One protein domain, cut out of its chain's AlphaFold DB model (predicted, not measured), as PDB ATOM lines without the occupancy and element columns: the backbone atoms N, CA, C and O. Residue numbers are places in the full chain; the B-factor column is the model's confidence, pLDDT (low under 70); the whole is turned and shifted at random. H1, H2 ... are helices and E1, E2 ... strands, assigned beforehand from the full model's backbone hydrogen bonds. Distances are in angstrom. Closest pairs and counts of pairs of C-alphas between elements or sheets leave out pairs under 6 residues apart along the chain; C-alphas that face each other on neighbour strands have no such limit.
ATOM      1  N   ASP A  48     212.468 161.951 164.920       63.91
ATOM      2  CA  ASP A  48     212.227 160.645 164.321       63.91
ATOM      3  C   ASP A  48     211.920 160.834 162.821       63.91
ATOM      4  O   ASP A  48     211.090 161.689 162.475       63.91
ATOM      5  N   PRO A  49     212.579 160.088 161.913       62.19
ATOM      6  CA  PRO A  49     212.339 160.191 160.479       62.19
ATOM      7  C   PRO A  49     210.849 160.153 160.121       62.19
ATOM      8  O   PRO A  49     210.426 160.866 159.209       62.19
ATOM      9  N   VAL A  50     210.046 159.392 160.872       65.00
ATOM     10  CA  VAL A  50     208.591 159.301 160.704       65.00
ATOM     11  C   VAL A  50     207.899 160.618 161.066       65.00
ATOM     12  O   VAL A  50     207.112 161.123 160.265       65.00
ATOM     13  N   PHE A  51     208.211 161.218 162.220       70.12
ATOM     14  CA  PHE A  51     207.628 162.504 162.628       70.12
ATOM     15  C   PHE A  51     208.068 163.637 161.696       70.12
ATOM     16  O   PHE A  51     207.248 164.456 161.283       70.12
ATOM     17  N   SER A  52     209.331 163.631 161.264       62.28
ATOM     18  CA  SER A  52     209.877 164.637 160.344       62.28
ATOM     19  C   SER A  52     209.260 164.594 158.936       62.28
ATOM     20  O   SER A  52     209.271 165.596 158.218       62.28
ATOM     21  N   ALA A  53     208.707 163.445 158.529       63.72
ATOM     22  CA  ALA A  53     208.073 163.266 157.225       63.72
ATOM     23  C   ALA A  53     206.644 163.837 157.164       63.72
ATOM     24  O   ALA A  53     206.110 164.044 156.066       63.72
ATOM     25  N   LEU A  54     206.014 164.109 158.312       67.88
ATOM     26  CA  LEU A  54     204.675 164.684 158.365       67.88
ATOM     27  C   LEU A  54     204.739 166.187 158.082       67.88
ATOM     28  O   LEU A  54     205.351 166.965 158.806       67.88
ATOM     29  N   LYS A  55     204.073 166.622 157.008       66.31
ATOM     30  CA  LYS A  55     203.880 168.054 156.755       66.31
ATOM     31  C   LYS A  55     202.792 168.584 157.693       66.31
ATOM     32  O   LYS A  55     201.695 168.020 157.663       66.31
ATOM     33  N   PRO A  56     203.032 169.682 158.432       62.66
ATOM     34  CA  PRO A  56     202.012 170.289 159.275       62.66
ATOM     35  C   PRO A  56     200.777 170.658 158.450       62.66
ATOM     36  O   PRO A  56     200.854 171.473 157.525       62.66
ATOM     37  N   GLN A  57     199.634 170.062 158.776       61.62
ATOM     38  CA  GLN A  57     198.342 170.457 158.236       61.62
ATOM     39  C   GLN A  57     197.525 171.088 159.360       61.62
ATOM     40  O   GLN A  57     196.866 170.429 160.156       61.62
ATOM     41  N   THR A  58     197.525 172.416 159.391       56.53
ATOM     42  CA  THR A  58     196.927 173.239 160.457       56.53
ATOM     43  C   THR A  58     195.392 173.150 160.559       56.53
ATOM     44  O   THR A  58     194.784 173.825 161.388       56.53
ATOM     45  N   SER A  59     194.741 172.318 159.735       58.97
ATOM     46  CA  SER A  59     193.282 172.148 159.686       58.97
ATOM     47  C   SER A  59     192.798 170.695 159.560       58.97
ATOM     48  O   SER A  59     191.596 170.481 159.422       58.97
ATOM     49  N   SER A  60     193.682 169.693 159.628       88.00
ATOM     50  CA  SER A  60     193.298 168.285 159.450       88.00
ATOM     51  C   SER A  60     193.029 167.564 160.779       88.00
ATOM     52  O   SER A  60     193.677 167.821 161.796       88.00
ATOM     53  N   ILE A  61     192.060 166.641 160.747       95.38
ATOM     54  CA  ILE A  61     191.822 165.634 161.790       95.38
ATOM     55  C   ILE A  61     192.547 164.353 161.369       95.38
ATOM     56  O   ILE A  61     192.400 163.906 160.223       95.38
ATOM     57  N   ALA A  62     193.298 163.756 162.291       96.12
ATOM     58  CA  ALA A  62     193.845 162.416 162.129       96.12
ATOM     59  C   ALA A  62     193.170 161.417 163.069       96.12
ATOM     60  O   ALA A  62     192.853 161.722 164.214       96.12
ATOM     61  N   ILE A  63     192.974 160.205 162.567       97.06
ATOM     62  CA  ILE A  63     192.642 159.025 163.352       97.06
ATOM     63  C   ILE A  63     193.925 158.205 163.441       97.06
ATOM     64  O   ILE A  63     194.567 157.970 162.415       97.06
ATOM     65  N   VAL A  64     194.310 157.785 164.641       96.75
ATOM     66  CA  VAL A  64     195.583 157.088 164.851       96.75
ATOM     67  C   VAL A  64     195.358 155.800 165.631       96.75
ATOM     68  O   VAL A  64     194.725 155.812 166.683       96.75
ATOM     69  N   SER A  65     195.922 154.706 165.123       95.69
ATOM     70  CA  SER A  65     196.042 153.432 165.835       95.69
ATOM     71  C   SER A  65     197.516 153.082 166.018       95.69
ATOM     72  O   SER A  65     198.286 153.117 165.057       95.69
ATOM     73  N   VAL A  66     197.900 152.710 167.240       94.56
ATOM     74  CA  VAL A  66     199.258 152.254 167.566       94.56
ATOM     75  C   VAL A  66     199.231 150.741 167.770       94.56
ATOM     76  O   VAL A  66     198.438 150.231 168.560       94.56
ATOM     77  N   LEU A  67     200.070 150.023 167.031       93.50
ATOM     78  CA  LEU A  67     200.244 148.578 167.126       93.50
ATOM     79  C   LEU A  67     201.439 148.246 168.021       93.50
ATOM     80  O   LEU A  67     202.474 148.909 167.958       93.50
ATOM     81  N   ASP A  68     201.293 147.192 168.823       87.56
ATOM     82  CA  ASP A  68     202.427 146.549 169.484       87.56
ATOM     83  C   ASP A  68     203.242 145.690 168.502       87.56
ATOM     84  O   ASP A  68     202.781 145.338 167.413       87.56
ATOM     85  N   SER A  69     204.435 145.299 168.943       81.50
ATOM     86  CA  SER A  69     205.381 144.450 168.213       81.50
ATOM     87  C   SER A  69     204.867 143.073 167.817       81.50
ATOM     88  O   SER A  69     205.291 142.479 166.827       81.50
ATOM     89  N   SER A  70     203.967 142.532 168.630       81.19
ATOM     90  CA  SER A  70     203.376 141.211 168.457       81.19
ATOM     91  C   SER A  70     202.144 141.245 167.551       81.19
ATOM     92  O   SER A  70     201.558 140.201 167.242       81.19
ATOM     93  N   SER A  71     201.740 142.438 167.121       85.00
ATOM     94  CA  SER A  71     200.540 142.683 166.355       85.00
ATOM     95  C   SER A  71     200.862 143.104 164.926       85.00
ATOM     96  O   SER A  71     201.956 143.527 164.574       85.00
ATOM     97  N   SER A  72     199.870 142.960 164.057       89.06
ATOM     98  CA  SER A  72     199.946 143.428 162.681       89.06
ATOM     99  C   SER A  72     198.576 143.887 162.217       89.06
ATOM    100  O   SER A  72     197.547 143.415 162.711       89.06
ATOM    101  N   GLU A  73     198.554 144.731 161.190       89.56
ATOM    102  CA  GLU A  73     197.317 145.136 160.518       89.56
ATOM    103  C   GLU A  73     196.465 143.936 160.085       89.56
ATOM    104  O   GLU A  73     195.236 143.986 160.102       89.56
ATOM    105  N   SER A  74     197.105 142.816 159.733       92.31
ATOM    106  CA  SER A  74     196.404 141.611 159.289       92.31
ATOM    107  C   SER A  74     195.484 141.023 160.365       92.31
ATOM    108  O   SER A  74     194.402 140.533 160.030       92.31
ATOM    109  N   LYS A  75     195.876 141.128 161.644       94.62
ATOM    110  CA  LYS A  75     195.111 140.643 162.802       94.62
ATOM    111  C   LYS A  75     193.809 141.421 162.973       94.62
ATOM    112  O   LYS A  75     192.771 140.827 163.247       94.62
ATOM    113  N   TYR A  76     193.856 142.732 162.747       95.75
ATOM    114  CA  TYR A  76     192.728 143.640 162.951       95.75
ATOM    115  C   TYR A  76     192.119 144.161 161.645       95.75
ATOM    116  O   TYR A  76     191.404 145.162 161.625       95.75
ATOM    117  N   ARG A  77     192.361 143.444 160.542       95.75
ATOM    118  CA  ARG A  77     192.043 143.879 159.177       95.75
ATOM    119  C   ARG A  77     190.623 144.415 159.023       95.75
ATOM    120  O   ARG A  77     190.431 145.426 158.363       95.75
ATOM    121  N   THR A  78     189.623 143.757 159.607       96.81
ATOM    122  CA  THR A  78     188.222 144.192 159.493       96.81
ATOM    123  C   THR A  78     187.987 145.551 160.155       96.81
ATOM    124  O   THR A  78     187.435 146.447 159.516       96.81
ATOM    125  N   ALA A  79     188.433 145.720 161.403       96.81
ATOM    126  CA  ALA A  79     188.276 146.960 162.161       96.81
ATOM    127  C   ALA A  79     189.045 148.109 161.493       96.81
ATOM    128  O   ALA A  79     188.452 149.124 161.123       96.81
ATOM    129  N   MET A  80     190.324 147.893 161.189       97.06
ATOM    130  CA  MET A  80     191.182 148.906 160.573       97.06
ATOM    131  C   MET A  80     190.732 149.281 159.155       97.06
ATOM    132  O   MET A  80     190.757 150.456 158.794       97.06
ATOM    133  N   ASN A  81     190.236 148.327 158.355       97.62
ATOM    134  CA  ASN A  81     189.652 148.644 157.048       97.62
ATOM    135  C   ASN A  81     188.399 149.514 157.185       97.62
ATOM    136  O   ASN A  81     188.225 150.445 156.398       97.62
ATOM    137  N   SER A  82     187.542 149.241 158.174       98.12
ATOM    138  CA  SER A  82     186.361 150.076 158.420       98.12
ATOM    139  C   SER A  82     186.758 151.514 158.781       98.12
ATOM    140  O   SER A  82     186.217 152.461 158.209       98.12
ATOM    141  N   MET A  83     187.780 151.676 159.629       97.69
ATOM    142  CA  MET A  83     188.315 152.976 160.029       97.69
ATOM    143  C   MET A  83     188.951 153.719 158.848       97.69
ATOM    144  O   MET A  83     188.664 154.893 158.616       97.69
ATOM    145  N   LYS A  84     189.737 153.013 158.026       97.50
ATOM    146  CA  LYS A  84     190.331 153.541 156.792       97.50
ATOM    147  C   LYS A  84     189.266 154.056 155.822       97.50
ATOM    148  O   LYS A  84     189.396 155.161 155.300       97.50
ATOM    149  N   CYS A  85     188.208 153.282 155.581       98.12
ATOM    150  CA  CYS A  85     187.108 153.699 154.711       98.12
ATOM    151  C   CYS A  85     186.378 154.934 155.256       98.12
ATOM    152  O   CYS A  85     186.063 155.845 154.489       98.12
ATOM    153  N   TYR A  86     186.144 154.986 156.568       98.19
ATOM    154  CA  TYR A  86     185.539 156.143 157.224       98.19
ATOM    155  C   TYR A  86     186.402 157.405 157.102       98.19
ATOM    156  O   TYR A  86     185.877 158.470 156.767       98.19
ATOM    157  N   ALA A  87     187.719 157.281 157.291       97.50
ATOM    158  CA  ALA A  87     188.661 158.381 157.117       97.50
ATOM    159  C   ALA A  87     188.670 158.906 155.673       97.50
ATOM    160  O   ALA A  87     188.515 160.106 155.461       97.50
ATOM    161  N   ILE A  88     188.743 158.011 154.676       96.25
ATOM    162  CA  ILE A  88     188.691 158.377 153.249       96.25
ATOM    163  C   ILE A  88     187.401 159.137 152.927       96.25
ATOM    164  O   ILE A  88     187.443 160.189 152.294       96.25
ATOM    165  N   ARG A  89     186.248 158.624 153.376       96.50
ATOM    166  CA  ARG A  89     184.937 159.234 153.108       96.50
ATOM    167  C   ARG A  89     184.819 160.651 153.667       96.50
ATOM    168  O   ARG A  89     184.169 161.489 153.049       96.50
ATOM    169  N   ASN A  90     185.416 160.904 154.829       95.81
ATOM    170  CA  ASN A  90     185.289 162.171 155.545       95.81
ATOM    171  C   ASN A  90     186.503 163.098 155.388       95.81
ATOM    172  O   ASN A  90     186.535 164.153 156.018       95.81
ATOM    173  N   ASN A  91     187.462 162.733 154.531       94.94
ATOM    174  CA  ASN A  91     188.700 163.479 154.310       94.94
ATOM    175  C   ASN A  91     189.529 163.667 155.598       94.94
ATOM    176  O   ASN A  91     190.092 164.733 155.849       94.94
ATOM    177  N   TYR A  92     189.593 162.618 156.421       96.38
ATOM    178  CA  TYR A  92     190.510 162.522 157.556       96.38
ATOM    179  C   TYR A  92     191.766 161.744 157.159       96.38
ATOM    180  O   TYR A  92     191.749 160.929 156.234       96.38
ATOM    181  N   THR A  93     192.854 161.952 157.896       96.19
ATOM    182  CA  THR A  93     194.054 161.113 157.764       96.19
ATOM    183  C   THR A  93     193.921 159.908 158.692       96.19
ATOM    184  O   THR A  93     193.594 160.088 159.857       96.19
ATOM    185  N   TYR A  94     194.165 158.689 158.205       96.25
ATOM    186  CA  TYR A  94     194.267 157.507 159.067       96.25
ATOM    187  C   TYR A  94     195.716 157.034 159.115       96.25
ATOM    188  O   TYR A  94     196.277 156.693 158.072       96.25
ATOM    189  N   LEU A  95     196.306 157.043 160.309       95.88
ATOM    190  CA  LEU A  95     197.670 156.593 160.559       95.88
ATOM    191  C   LEU A  95     197.647 155.301 161.367       95.88
ATOM    192  O   LEU A  95     196.968 155.191 162.389       95.88
ATOM    193  N   VAL A  96     198.439 154.343 160.906       95.12
ATOM    194  CA  VAL A  96     198.754 153.124 161.636       95.12
ATOM    195  C   VAL A  96     200.237 153.178 161.927       95.12
ATOM    196  O   VAL A  96     201.037 153.308 161.004       95.12
ATOM    197  N   VAL A  97     200.585 153.116 163.203       93.94
ATOM    198  CA  VAL A  97     201.959 153.280 163.670       93.94
ATOM    199  C   VAL A  97     202.369 152.045 164.455       93.94
ATOM    200  O   VAL A  97     201.559 151.493 165.197       93.94
ATOM    201  N   ASN A  98     203.615 151.610 164.307       91.69
ATOM    202  CA  ASN A  98     204.185 150.555 165.134       91.69
ATOM    203  C   ASN A  98     204.943 151.185 166.311       91.69
ATOM    204  O   ASN A  98     205.872 151.961 166.105       91.69
ATOM    205  N   GLY A  99     204.562 150.845 167.544       91.06
ATOM    206  CA  GLY A  99     205.207 151.375 168.745       91.06
ATOM    207  C   GLY A  99     206.704 151.060 168.823       91.06
ATOM    208  O   GLY A  99     207.471 151.879 169.324       91.06
ATOM    209  N   GLU A 100     207.150 149.928 168.262       89.50
ATOM    210  CA  GLU A 100     208.572 149.562 168.279       89.50
ATOM    211  C   GLU A 100     209.462 150.529 167.509       89.50
ATOM    212  O   GLU A 100     210.606 150.758 167.910       89.50
ATOM    213  N   GLU A 101     208.936 151.106 166.429       90.00
ATOM    214  CA  GLU A 101     209.662 152.056 165.584       90.00
ATOM    215  C   GLU A 101     209.983 153.348 166.351       90.00
ATOM    216  O   GLU A 101     210.945 154.032 166.019       90.00
ATOM    217  N   HIS A 102     209.264 153.606 167.448       90.75
ATOM    218  CA  HIS A 102     209.401 154.794 168.286       90.75
ATOM    219  C   HIS A 102     210.013 154.515 169.663       90.75
ATOM    220  O   HIS A 102     209.985 155.383 170.530       90.75
ATOM    221  N   ASN A 103     210.594 153.334 169.900       89.69
ATOM    222  CA  ASN A 103     211.182 152.984 171.201       89.69
ATOM    223  C   ASN A 103     212.333 153.910 171.637       89.69
ATOM    224  O   ASN A 103     212.615 154.001 172.831       89.69
ATOM    225  N   MET A 104     213.021 154.558 170.688       90.56
ATOM    226  CA  MET A 104     214.133 155.468 170.993       90.56
ATOM    227  C   MET A 104     213.634 156.805 171.544       90.56
ATOM    228  O   MET A 104     214.145 157.254 172.562       90.56
ATOM    229  N   THR A 105     212.611 157.387 170.918       93.12
ATOM    230  CA  THR A 105     212.009 158.664 171.337       93.12
ATOM    231  C   THR A 105     211.015 158.458 172.483       93.12
ATOM    232  O   THR A 105     211.054 159.123 173.514       93.12
ATOM    233  N   CYS A 106     210.146 157.454 172.363       94.50
ATOM    234  CA  CYS A 106     209.144 157.097 173.357       94.50
ATOM    235  C   CYS A 106     209.579 155.855 174.144       94.50
ATOM    236  O   CYS A 106     209.088 154.747 173.929       94.50
ATOM    237  N   THR A 107     210.465 156.062 175.121       94.12
ATOM    238  CA  THR A 107     211.138 155.008 175.917       94.12
ATOM    239  C   THR A 107     210.259 154.299 176.963       94.12
ATOM    240  O   THR A 107     210.744 153.508 177.781       94.12
ATOM    241  N   HIS A 108     208.951 154.565 176.969       92.75
ATOM    242  CA  HIS A 108     208.003 153.953 177.896       92.75
ATOM    243  C   HIS A 108     207.907 152.442 177.645       92.75
ATOM    244  O   HIS A 108     207.584 152.008 176.546       92.75
ATOM    245  N   LYS A 109     208.154 151.631 178.683       86.62
ATOM    246  CA  LYS A 109     208.116 150.159 178.578       86.62
ATOM    247  C   LYS A 109     206.712 149.595 178.377       86.62
ATOM    248  O   LYS A 109     206.559 148.524 177.803       86.62
ATOM    249  N   ASP A 110     205.715 150.271 178.936       87.75
ATOM    250  CA  ASP A 110     204.317 149.880 178.813       87.75
ATOM    251  C   ASP A 110     203.712 150.615 177.617       87.75
ATOM    252  O   ASP A 110     203.724 151.850 177.560       87.75
ATOM    253  N   ILE A 111     203.177 149.843 176.672       85.81
ATOM    254  CA  ILE A 111     202.609 150.378 175.437       85.81
ATOM    255  C   ILE A 111     201.429 151.322 175.696       85.81
ATOM    256  O   ILE A 111     201.217 152.278 174.946       85.81
ATOM    257  N   THR A 112     200.709 151.114 176.800       85.19
ATOM    258  CA  THR A 112     199.605 151.971 177.236       85.19
ATOM    259  C   THR A 112     200.076 153.400 177.452       85.19
ATOM    260  O   THR A 112     199.343 154.329 177.136       85.19
ATOM    261  N   PHE A 113     201.301 153.603 177.941       89.94
ATOM    262  CA  PHE A 113     201.888 154.934 178.111       89.94
ATOM    263  C   PHE A 113     202.683 155.375 176.882       89.94
ATOM    264  O   PHE A 113     202.620 156.544 176.506       89.94
ATOM    265  N   GLN A 114     203.363 154.445 176.207       93.06
ATOM    266  CA  GLN A 114     204.121 154.741 174.991       93.06
ATOM    267  C   GLN A 114     203.262 155.396 173.910       93.06
ATOM    268  O   GLN A 114     203.681 156.387 173.312       93.06
ATOM    269  N   ARG A 115     202.041 154.891 173.695       92.56
ATOM    270  CA  ARG A 115     201.118 155.449 172.702       92.56
ATOM    271  C   ARG A 115     200.823 156.930 172.945       92.56
ATOM    272  O   ARG A 115     200.790 157.682 171.985       92.56
ATOM    273  N   HIS A 116     200.707 157.382 174.197       92.88
ATOM    274  CA  HIS A 116     200.466 158.797 174.497       92.88
ATOM    275  C   HIS A 116     201.651 159.681 174.085       92.88
ATOM    276  O   HIS A 116     201.441 160.758 173.538       92.88
ATOM    277  N   CYS A 117     202.886 159.205 174.277       94.94
ATOM    278  CA  CYS A 117     204.087 159.894 173.794       94.94
ATOM    279  C   CYS A 117     204.099 159.996 172.260       94.94
ATOM    280  O   CYS A 117     204.282 161.081 171.716       94.94
ATOM    281  N   ILE A 118     203.816 158.892 171.558       95.00
ATOM    282  CA  ILE A 118     203.750 158.875 170.088       95.00
ATOM    283  C   ILE A 118     202.677 159.855 169.591       95.00
ATOM    284  O   ILE A 118     202.923 160.643 168.681       95.00
ATOM    285  N   ILE A 119     201.493 159.835 170.209       94.50
ATOM    286  CA  ILE A 119     200.378 160.720 169.855       94.50
ATOM    287  C   ILE A 119     200.740 162.192 170.079       94.50
ATOM    288  O   ILE A 119     200.403 163.013 169.230       94.50
ATOM    289  N   ALA A 120     201.456 162.524 171.157       93.69
ATOM    290  CA  ALA A 120     201.903 163.891 171.421       93.69
ATOM    291  C   ALA A 120     202.799 164.436 170.294       93.69
ATOM    292  O   ALA A 120     202.575 165.552 169.835       93.69
ATOM    293  N   HIS A 121     203.736 163.631 169.784       93.25
ATOM    294  CA  HIS A 121     204.566 164.018 168.637       93.25
ATOM    295  C   HIS A 121     203.765 164.138 167.338       93.25
ATOM    296  O   HIS A 121     203.946 165.082 166.573       93.25
ATOM    297  N   LEU A 122     202.846 163.203 167.079       92.69
ATOM    298  CA  LEU A 122     201.992 163.274 165.892       92.69
ATOM    299  C   LEU A 122     201.100 164.520 165.911       92.69
ATOM    300  O   LEU A 122     200.833 165.085 164.850       92.69
ATOM    301  N   LEU A 123     200.644 164.956 167.091       92.00
ATOM    302  CA  LEU A 123     199.740 166.096 167.244       92.00
ATOM    303  C   LEU A 123     200.346 167.398 166.708       92.00
ATOM    304  O   LEU A 123     199.603 168.247 166.232       92.00
ATOM    305  N   GLU A 124     201.673 167.529 166.666       90.06
ATOM    306  CA  GLU A 124     202.349 168.686 166.063       90.06
ATOM    307  C   GLU A 124     201.976 168.899 164.578       90.06
ATOM    308  O   GLU A 124     202.039 170.020 164.066       90.06
ATOM    309  N   ALA A 125     201.544 167.840 163.881       90.88
ATOM    310  CA  ALA A 125     201.167 167.887 162.470       90.88
ATOM    311  C   ALA A 125     199.656 168.046 162.211       90.88
ATOM    312  O   ALA A 125     199.269 168.267 161.057       90.88
ATOM    313  N   PHE A 126     198.806 167.941 163.238       92.38
ATOM    314  CA  PHE A 126     197.345 167.894 163.103       92.38
ATOM    315  C   PHE A 126     196.652 168.868 164.054       92.38
ATOM    316  O   PHE A 126     197.154 169.204 165.117       92.38
ATOM    317  N   LYS A 127     195.438 169.306 163.703       92.94
ATOM    318  CA  LYS A 127     194.633 170.137 164.614       92.94
ATOM    319  C   LYS A 127     194.011 169.302 165.736       92.94
ATOM    320  O   LYS A 127     193.853 169.791 166.846       92.94
ATOM    321  N   TRP A 128     193.611 168.078 165.403       94.25
ATOM    322  CA  TRP A 128     193.006 167.117 166.316       94.25
ATOM    323  C   TRP A 128     193.467 165.712 165.955       94.25
ATOM    324  O   TRP A 128     193.485 165.346 164.775       94.25
ATOM    325  N   ILE A 129     193.770 164.921 166.978       95.56
ATOM    326  CA  ILE A 129     193.969 163.482 166.857       95.56
ATOM    327  C   ILE A 129     192.860 162.775 167.621       95.56
ATOM    328  O   ILE A 129     192.552 163.130 168.755       95.56
ATOM    329  N   VAL A 130     192.276 161.760 166.991       95.25
ATOM    330  CA  VAL A 130     191.437 160.770 167.657       95.25
ATOM    331  C   VAL A 130     192.227 159.474 167.734       95.25
ATOM    332  O   VAL A 130     192.486 158.831 166.712       95.25
ATOM    333  N   PHE A 131     192.625 159.102 168.945       95.00
ATOM    334  CA  PHE A 131     193.268 157.823 169.198       95.00
ATOM    335  C   PHE A 131     192.217 156.706 169.306       95.00
ATOM    336  O   PHE A 131     191.220 156.824 170.026       95.00
ATOM    337  N   VAL A 132     192.434 155.620 168.561       93.81
ATOM    338  CA  VAL A 132     191.578 154.427 168.573       93.81
ATOM    339  C   VAL A 132     192.431 153.163 168.577       93.81
ATOM    340  O   VAL A 132     193.350 153.013 167.763       93.81
ATOM    341  N   ASP A 133     192.099 152.224 169.463       92.06
ATOM    342  CA  ASP A 133     192.716 150.898 169.462       92.06
ATOM    343  C   ASP A 133     192.469 150.184 168.122       92.06
ATOM    344  O   ASP A 133     191.475 150.414 167.426       92.06
ATOM    345  N   ALA A 134     193.386 149.295 167.740       93.94
ATOM    346  CA  ALA A 134     193.357 148.660 166.426       93.94
ATOM    347  C   ALA A 134     192.155 147.720 166.212       93.94
ATOM    348  O   ALA A 134     191.790 147.440 165.072       93.94
ATOM    349  N   ASP A 135     191.521 147.254 167.287       92.50
ATOM    350  CA  ASP A 135     190.317 146.423 167.261       92.50
ATOM    351  C   ASP A 135     189.002 147.230 167.251       92.50
ATOM    352  O   ASP A 135     187.919 146.639 167.221       92.50
ATOM    353  N   ILE A 136     189.073 148.565 167.195       92.88
ATOM    354  CA  ILE A 136     187.906 149.449 167.109       92.88
ATOM    355  C   ILE A 136     187.524 149.705 165.649       92.88
ATOM    356  O   ILE A 136     188.316 150.180 164.834       92.88
ATOM    357  N   GLY A 137     186.267 149.402 165.319       94.12
ATOM    358  CA  GLY A 137     185.676 149.637 164.003       94.12
ATOM    359  C   GLY A 137     184.570 150.692 164.015       94.12
ATOM    360  O   GLY A 137     183.990 151.008 165.054       94.12
ATOM    361  N   VAL A 138     184.246 151.216 162.834       96.50
ATOM    362  CA  VAL A 138     183.186 152.221 162.658       96.50
ATOM    363  C   VAL A 138     181.829 151.541 162.503       96.50
ATOM    364  O   VAL A 138     181.645 150.713 161.613       96.50
ATOM    365  N   VAL A 139     180.871 151.917 163.356       93.94
ATOM    366  CA  VAL A 139     179.497 151.377 163.343       93.94
ATOM    367  C   VAL A 139     178.522 152.281 162.583       93.94
ATOM    368  O   VAL A 139     177.625 151.783 161.912       93.94
ATOM    369  N   ASN A 140     178.686 153.604 162.682       95.44
ATOM    370  CA  ASN A 140     177.858 154.585 161.982       95.44
ATOM    371  C   ASN A 140     178.753 155.596 161.268       95.44
ATOM    372  O   ASN A 140     179.287 156.517 161.876       95.44
ATOM    373  N   GLU A 141     178.894 155.426 159.962       94.69
ATOM    374  CA  GLU A 141     179.775 156.224 159.119       94.69
ATOM    375  C   GLU A 141     179.203 157.597 158.737       94.69
ATOM    376  O   GLU A 141     179.892 158.393 158.095       94.69
ATOM    377  N   ASN A 142     177.943 157.870 159.092       95.88
ATOM    378  CA  ASN A 142     177.262 159.127 158.775       95.88
ATOM    379  C   ASN A 142     177.446 160.190 159.868       95.88
ATOM    380  O   ASN A 142     177.211 161.373 159.619       95.88
ATOM    381  N   VAL A 143     177.872 159.788 161.069       96.38
ATOM    382  CA  VAL A 143     178.244 160.710 162.150       96.38
ATOM    383  C   VAL A 143     179.691 161.138 161.938       96.38
ATOM    384  O   VAL A 143     180.551 160.291 161.727       96.38
ATOM    385  N   ARG A 144     179.951 162.448 161.980       96.31
ATOM    386  CA  ARG A 144     181.282 163.030 161.751       96.31
ATOM    387  C   ARG A 144     181.990 163.318 163.075       96.31
ATOM    388  O   ARG A 144     181.330 163.694 164.043       96.31
ATOM    389  N   LEU A 145     183.323 163.215 163.102       95.44
ATOM    390  CA  LEU A 145     184.121 163.436 164.321       95.44
ATOM    391  C   LEU A 145     183.979 164.858 164.875       95.44
ATOM    392  O   LEU A 145     184.007 165.051 166.085       95.44
ATOM    393  N   GLU A 146     183.744 165.844 164.009       95.12
ATOM    394  CA  GLU A 146     183.540 167.240 164.398       95.12
ATOM    395  C   GLU A 146     182.365 167.440 165.361       95.12
ATOM    396  O   GLU A 146     182.354 168.426 166.087       95.12
ATOM    397  N   GLN A 147     181.392 166.522 165.400       95.19
ATOM    398  CA  GLN A 147     180.275 166.598 166.349       95.19
ATOM    399  C   GLN A 147     180.706 166.342 167.800       95.19
ATOM    400  O   GLN A 147     180.007 166.760 168.720       95.19
ATOM    401  N   PHE A 148     181.835 165.659 168.002       92.75
ATOM    402  CA  PHE A 148     182.380 165.348 169.324       92.75
ATOM    403  C   PHE A 148     183.489 166.315 169.747       92.75
ATOM    404  O   PHE A 148     183.856 166.347 170.919       92.75
ATOM    405  N   ILE A 149     184.017 167.112 168.811       92.50
ATOM    406  CA  ILE A 149     185.062 168.091 169.099       92.50
ATOM    407  C   ILE A 149     184.474 169.249 169.899       92.50
ATOM    408  O   ILE A 149     183.518 169.912 169.489       92.50
ATOM    409  N   ARG A 150     185.117 169.529 171.028       91.94
ATOM    410  CA  ARG A 150     184.813 170.652 171.902       91.94
ATOM    411  C   ARG A 150     185.865 171.745 171.723       91.94
ATOM    412  O   ARG A 150     187.026 171.495 172.018       91.94
ATOM    413  N   PRO A 151     185.496 172.949 171.247       88.88
ATOM    414  CA  PRO A 151     186.457 174.032 171.031       88.88
ATOM    415  C   PRO A 151     186.979 174.647 172.338       88.88
ATOM    416  O   PRO A 151     187.895 175.460 172.296       88.88
ATOM    417  N   ASP A 152     186.371 174.302 173.472       94.00
ATOM    418  CA  ASP A 152     186.719 174.749 174.820       94.00
ATOM    419  C   ASP A 152     187.494 173.691 175.624       94.00
ATOM    420  O   ASP A 152     187.621 173.816 176.840       94.00
ATOM    421  N   ALA A 153     187.974 172.635 174.962       92.75
ATOM    422  CA  ALA A 153     188.765 171.575 175.569       92.75
ATOM    423  C   ALA A 153     190.030 171.324 174.743       92.75
ATOM    424  O   ALA A 153     189.978 171.368 173.518       92.75
ATOM    425  N   ASP A 154     191.135 171.006 175.417       90.56
ATOM    426  CA  ASP A 154     192.387 170.589 174.768       90.56
ATOM    427  C   ASP A 154     192.511 169.057 174.687       90.56
ATOM    428  O   ASP A 154     193.206 168.521 173.827       90.56
ATOM    429  N   LEU A 155     191.801 168.339 175.567       91.69
ATOM    430  CA  LEU A 155     191.764 166.879 175.635       91.69
ATOM    431  C   LEU A 155     190.335 166.409 175.923       91.69
ATOM    432  O   LEU A 155     189.654 166.950 176.798       91.69
ATOM    433  N   ILE A 156     189.875 165.400 175.183       92.50
ATOM    434  CA  ILE A 156     188.517 164.859 175.291       92.50
ATOM    435  C   ILE A 156     188.621 163.353 175.491       92.50
ATOM    436  O   ILE A 156     188.960 162.621 174.567       92.50
ATOM    437  N   PHE A 157     188.290 162.899 176.695       91.38
ATOM    438  CA  PHE A 157     188.241 161.478 177.008       91.38
ATOM    439  C   PHE A 157     186.910 160.859 176.580       91.38
ATOM    440  O   PHE A 157     185.869 161.525 176.588       91.38
ATOM    441  N   TYR A 158     186.928 159.560 176.286       87.56
ATOM    442  CA  TYR A 158     185.718 158.779 176.050       87.56
ATOM    443  C   TYR A 158     185.707 157.482 176.859       87.56
ATOM    444  O   TYR A 158     186.750 156.910 177.170       87.56
ATOM    445  N   ASP A 159     184.507 157.027 177.213       85.44
ATOM    446  CA  ASP A 159     184.292 155.774 177.939       85.44
ATOM    447  C   ASP A 159     184.221 154.595 176.958       85.44
ATOM    448  O   ASP A 159     183.481 154.621 175.965       85.44
ATOM    449  N   ARG A 160     184.988 153.542 177.236       82.31
ATOM    450  CA  ARG A 160     184.922 152.276 176.510       82.31
ATOM    451  C   ARG A 160     183.780 151.431 177.053       82.31
ATOM    452  O   ARG A 160     183.842 150.856 178.138       82.31
ATOM    453  N   PHE A 161     182.770 151.232 176.212       78.62
ATOM    454  CA  PHE A 161     181.547 150.525 176.594       78.62
ATOM    455  C   PHE A 161     181.742 149.068 177.064       78.62
ATOM    456  O   PHE A 161     180.830 148.522 177.682       78.62
ATOM    457  N   PHE A 162     182.870 148.408 176.763       77.56
ATOM    458  CA  PHE A 162     183.065 146.988 177.089       77.56
ATOM    459  C   PHE A 162     183.818 146.728 178.404       77.56
ATOM    460  O   PHE A 162     183.687 145.635 178.952       77.56
ATOM    461  N   ASN A 163     184.610 147.684 178.899       79.94
ATOM    462  CA  ASN A 163     185.399 147.527 180.127       79.94
ATOM    463  C   ASN A 163     185.355 148.743 181.071       79.94
ATOM    464  O   ASN A 163     186.047 148.716 182.087       79.94
ATOM    465  N   HIS A 164     184.535 149.764 180.782       77.94
ATOM    466  CA  HIS A 164     184.402 150.987 181.589       77.94
ATOM    467  C   HIS A 164     185.731 151.737 181.799       77.94
ATOM    468  O   HIS A 164     185.939 152.405 182.813       77.94
ATOM    469  N   GLU A 165     186.665 151.572 180.863       80.44
ATOM    470  CA  GLU A 165     187.937 152.282 180.846       80.44
ATOM    471  C   GLU A 165     187.743 153.664 180.216       80.44
ATOM    472  O   GLU A 165     187.101 153.804 179.175       80.44
ATOM    473  N   ILE A 166     188.350 154.680 180.827       79.50
ATOM    474  CA  ILE A 166     188.428 156.017 180.247       79.50
ATOM    475  C   ILE A 166     189.641 156.062 179.320       79.50
ATOM    476  O   ILE A 166     190.777 155.971 179.787       79.50
ATOM    477  N   MET A 167     189.399 156.192 178.016       78.94
ATOM    478  CA  MET A 167     190.452 156.342 177.015       78.94
ATOM    479  C   MET A 167     190.742 157.821 176.761       78.94
ATOM    480  O   MET A 167     189.820 158.641 176.687       78.94
ATOM    481  N   ALA A 168     192.034 158.126 176.653       63.88
ATOM    482  CA  ALA A 168     192.604 159.428 176.325       63.88
ATOM    483  C   ALA A 168     193.160 159.421 174.900       63.88
ATOM    484  O   ALA A 168     193.702 158.362 174.500       63.88
TER     485      ALA A 168
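This is residues 48 to 168 of the 168 residues of an uncharacterized protein of Nippostrongylus brasiliensis (UniProt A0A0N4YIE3). A small parallel sheet of three strands, with E1 in the middle, stands between two helices: H2 covers one face and H4 the other. H1 and H3 are short and lie far from the middle, and a long tail with no named element, residues 132 to 168, runs on from E3. The 121 printed residues hold four named helices and three named strands, in the order H1 E1 H2 E2 H3 H4 E3, with the sheet's order E2 E1 E3. The class is mixed, helices and strands, with under half of the residues in named elements. The whole is compact, with a radius of gyration of the C-alphas of 14.1 A and spans of 38 by 32 by 26 A.

In the sheet, E1, residues 61 to 67, is the inner strand, and E2, residues 93 to 98, and E3, residues 128 to 131, are the edge strands. E2 and E1 are parallel at 20 degrees, with N 63 and O 93 within hydrogen-bond range at 2.8 A. E1 and E3 are parallel at 29 degrees, with N 130 and O 62 within range at 2.8 A. H2, residues 77 to 90, lies over E2 at a height over the sheet of 9.4 A and runs along the strands, at 1 degree to E2 on the local plane; the closest C-alphas of H2 and E2, Ala 87 and Tyr 94, are 6.0 A apart. E1, H2 and E2 form a strand-helix-strand unit, two parallel neighbour strands with a helix between them in the chain, with a right-handed crossover. H4, residues 111 to 123, is on the opposite face, over E1 at a height of 8.0 A, and runs only just along the strands, at 28 degrees to E1 on the local plane; the closest C-alphas of H4 and E1, Arg 115 and Val 66, are 6.3 A apart. These are three layers, helices on both faces of a sheet. H3, residues 99 to 102, only grazes the sheet with residues 99 to 100, and touches H4, the closest C-alphas, Gly 99 and Arg 115, being 7.0 A apart. E2, H3, H4 and E3 form a split unit, with E1 between its two strands in the sheet; its crossover is right-handed. H1, residues 49 to 53, is not on the sheet; it is close to H4 but not clearly touching, with the C-alphas of Phe 51 and Leu 122 6.6 A apart. Every O i to N i+4 pair is within range in H1 and H2, and 8 of 9 in H4; H3 is too short for one.

H1 begins at C-alpha 49, (212.339, 160.191, 160.479). E1 and H2 each measure 19.8 A from first to last C-alpha, H4 18.0 A and E2 16.4 A. E3 ends at C-alpha 131, (193.268, 157.823, 169.198).

The two C-alphas farthest apart, those of Met 104 and Asn 142, are 39.0 A apart. The printed part has no cut, and no link between named elements is long. In the tail, residues 158 to 159 pair with 166 to 167, antiparallel. The mean pLDDT of the printed part is 89.0; residues 48 to 50, 52 to 59 and 168 are under 70.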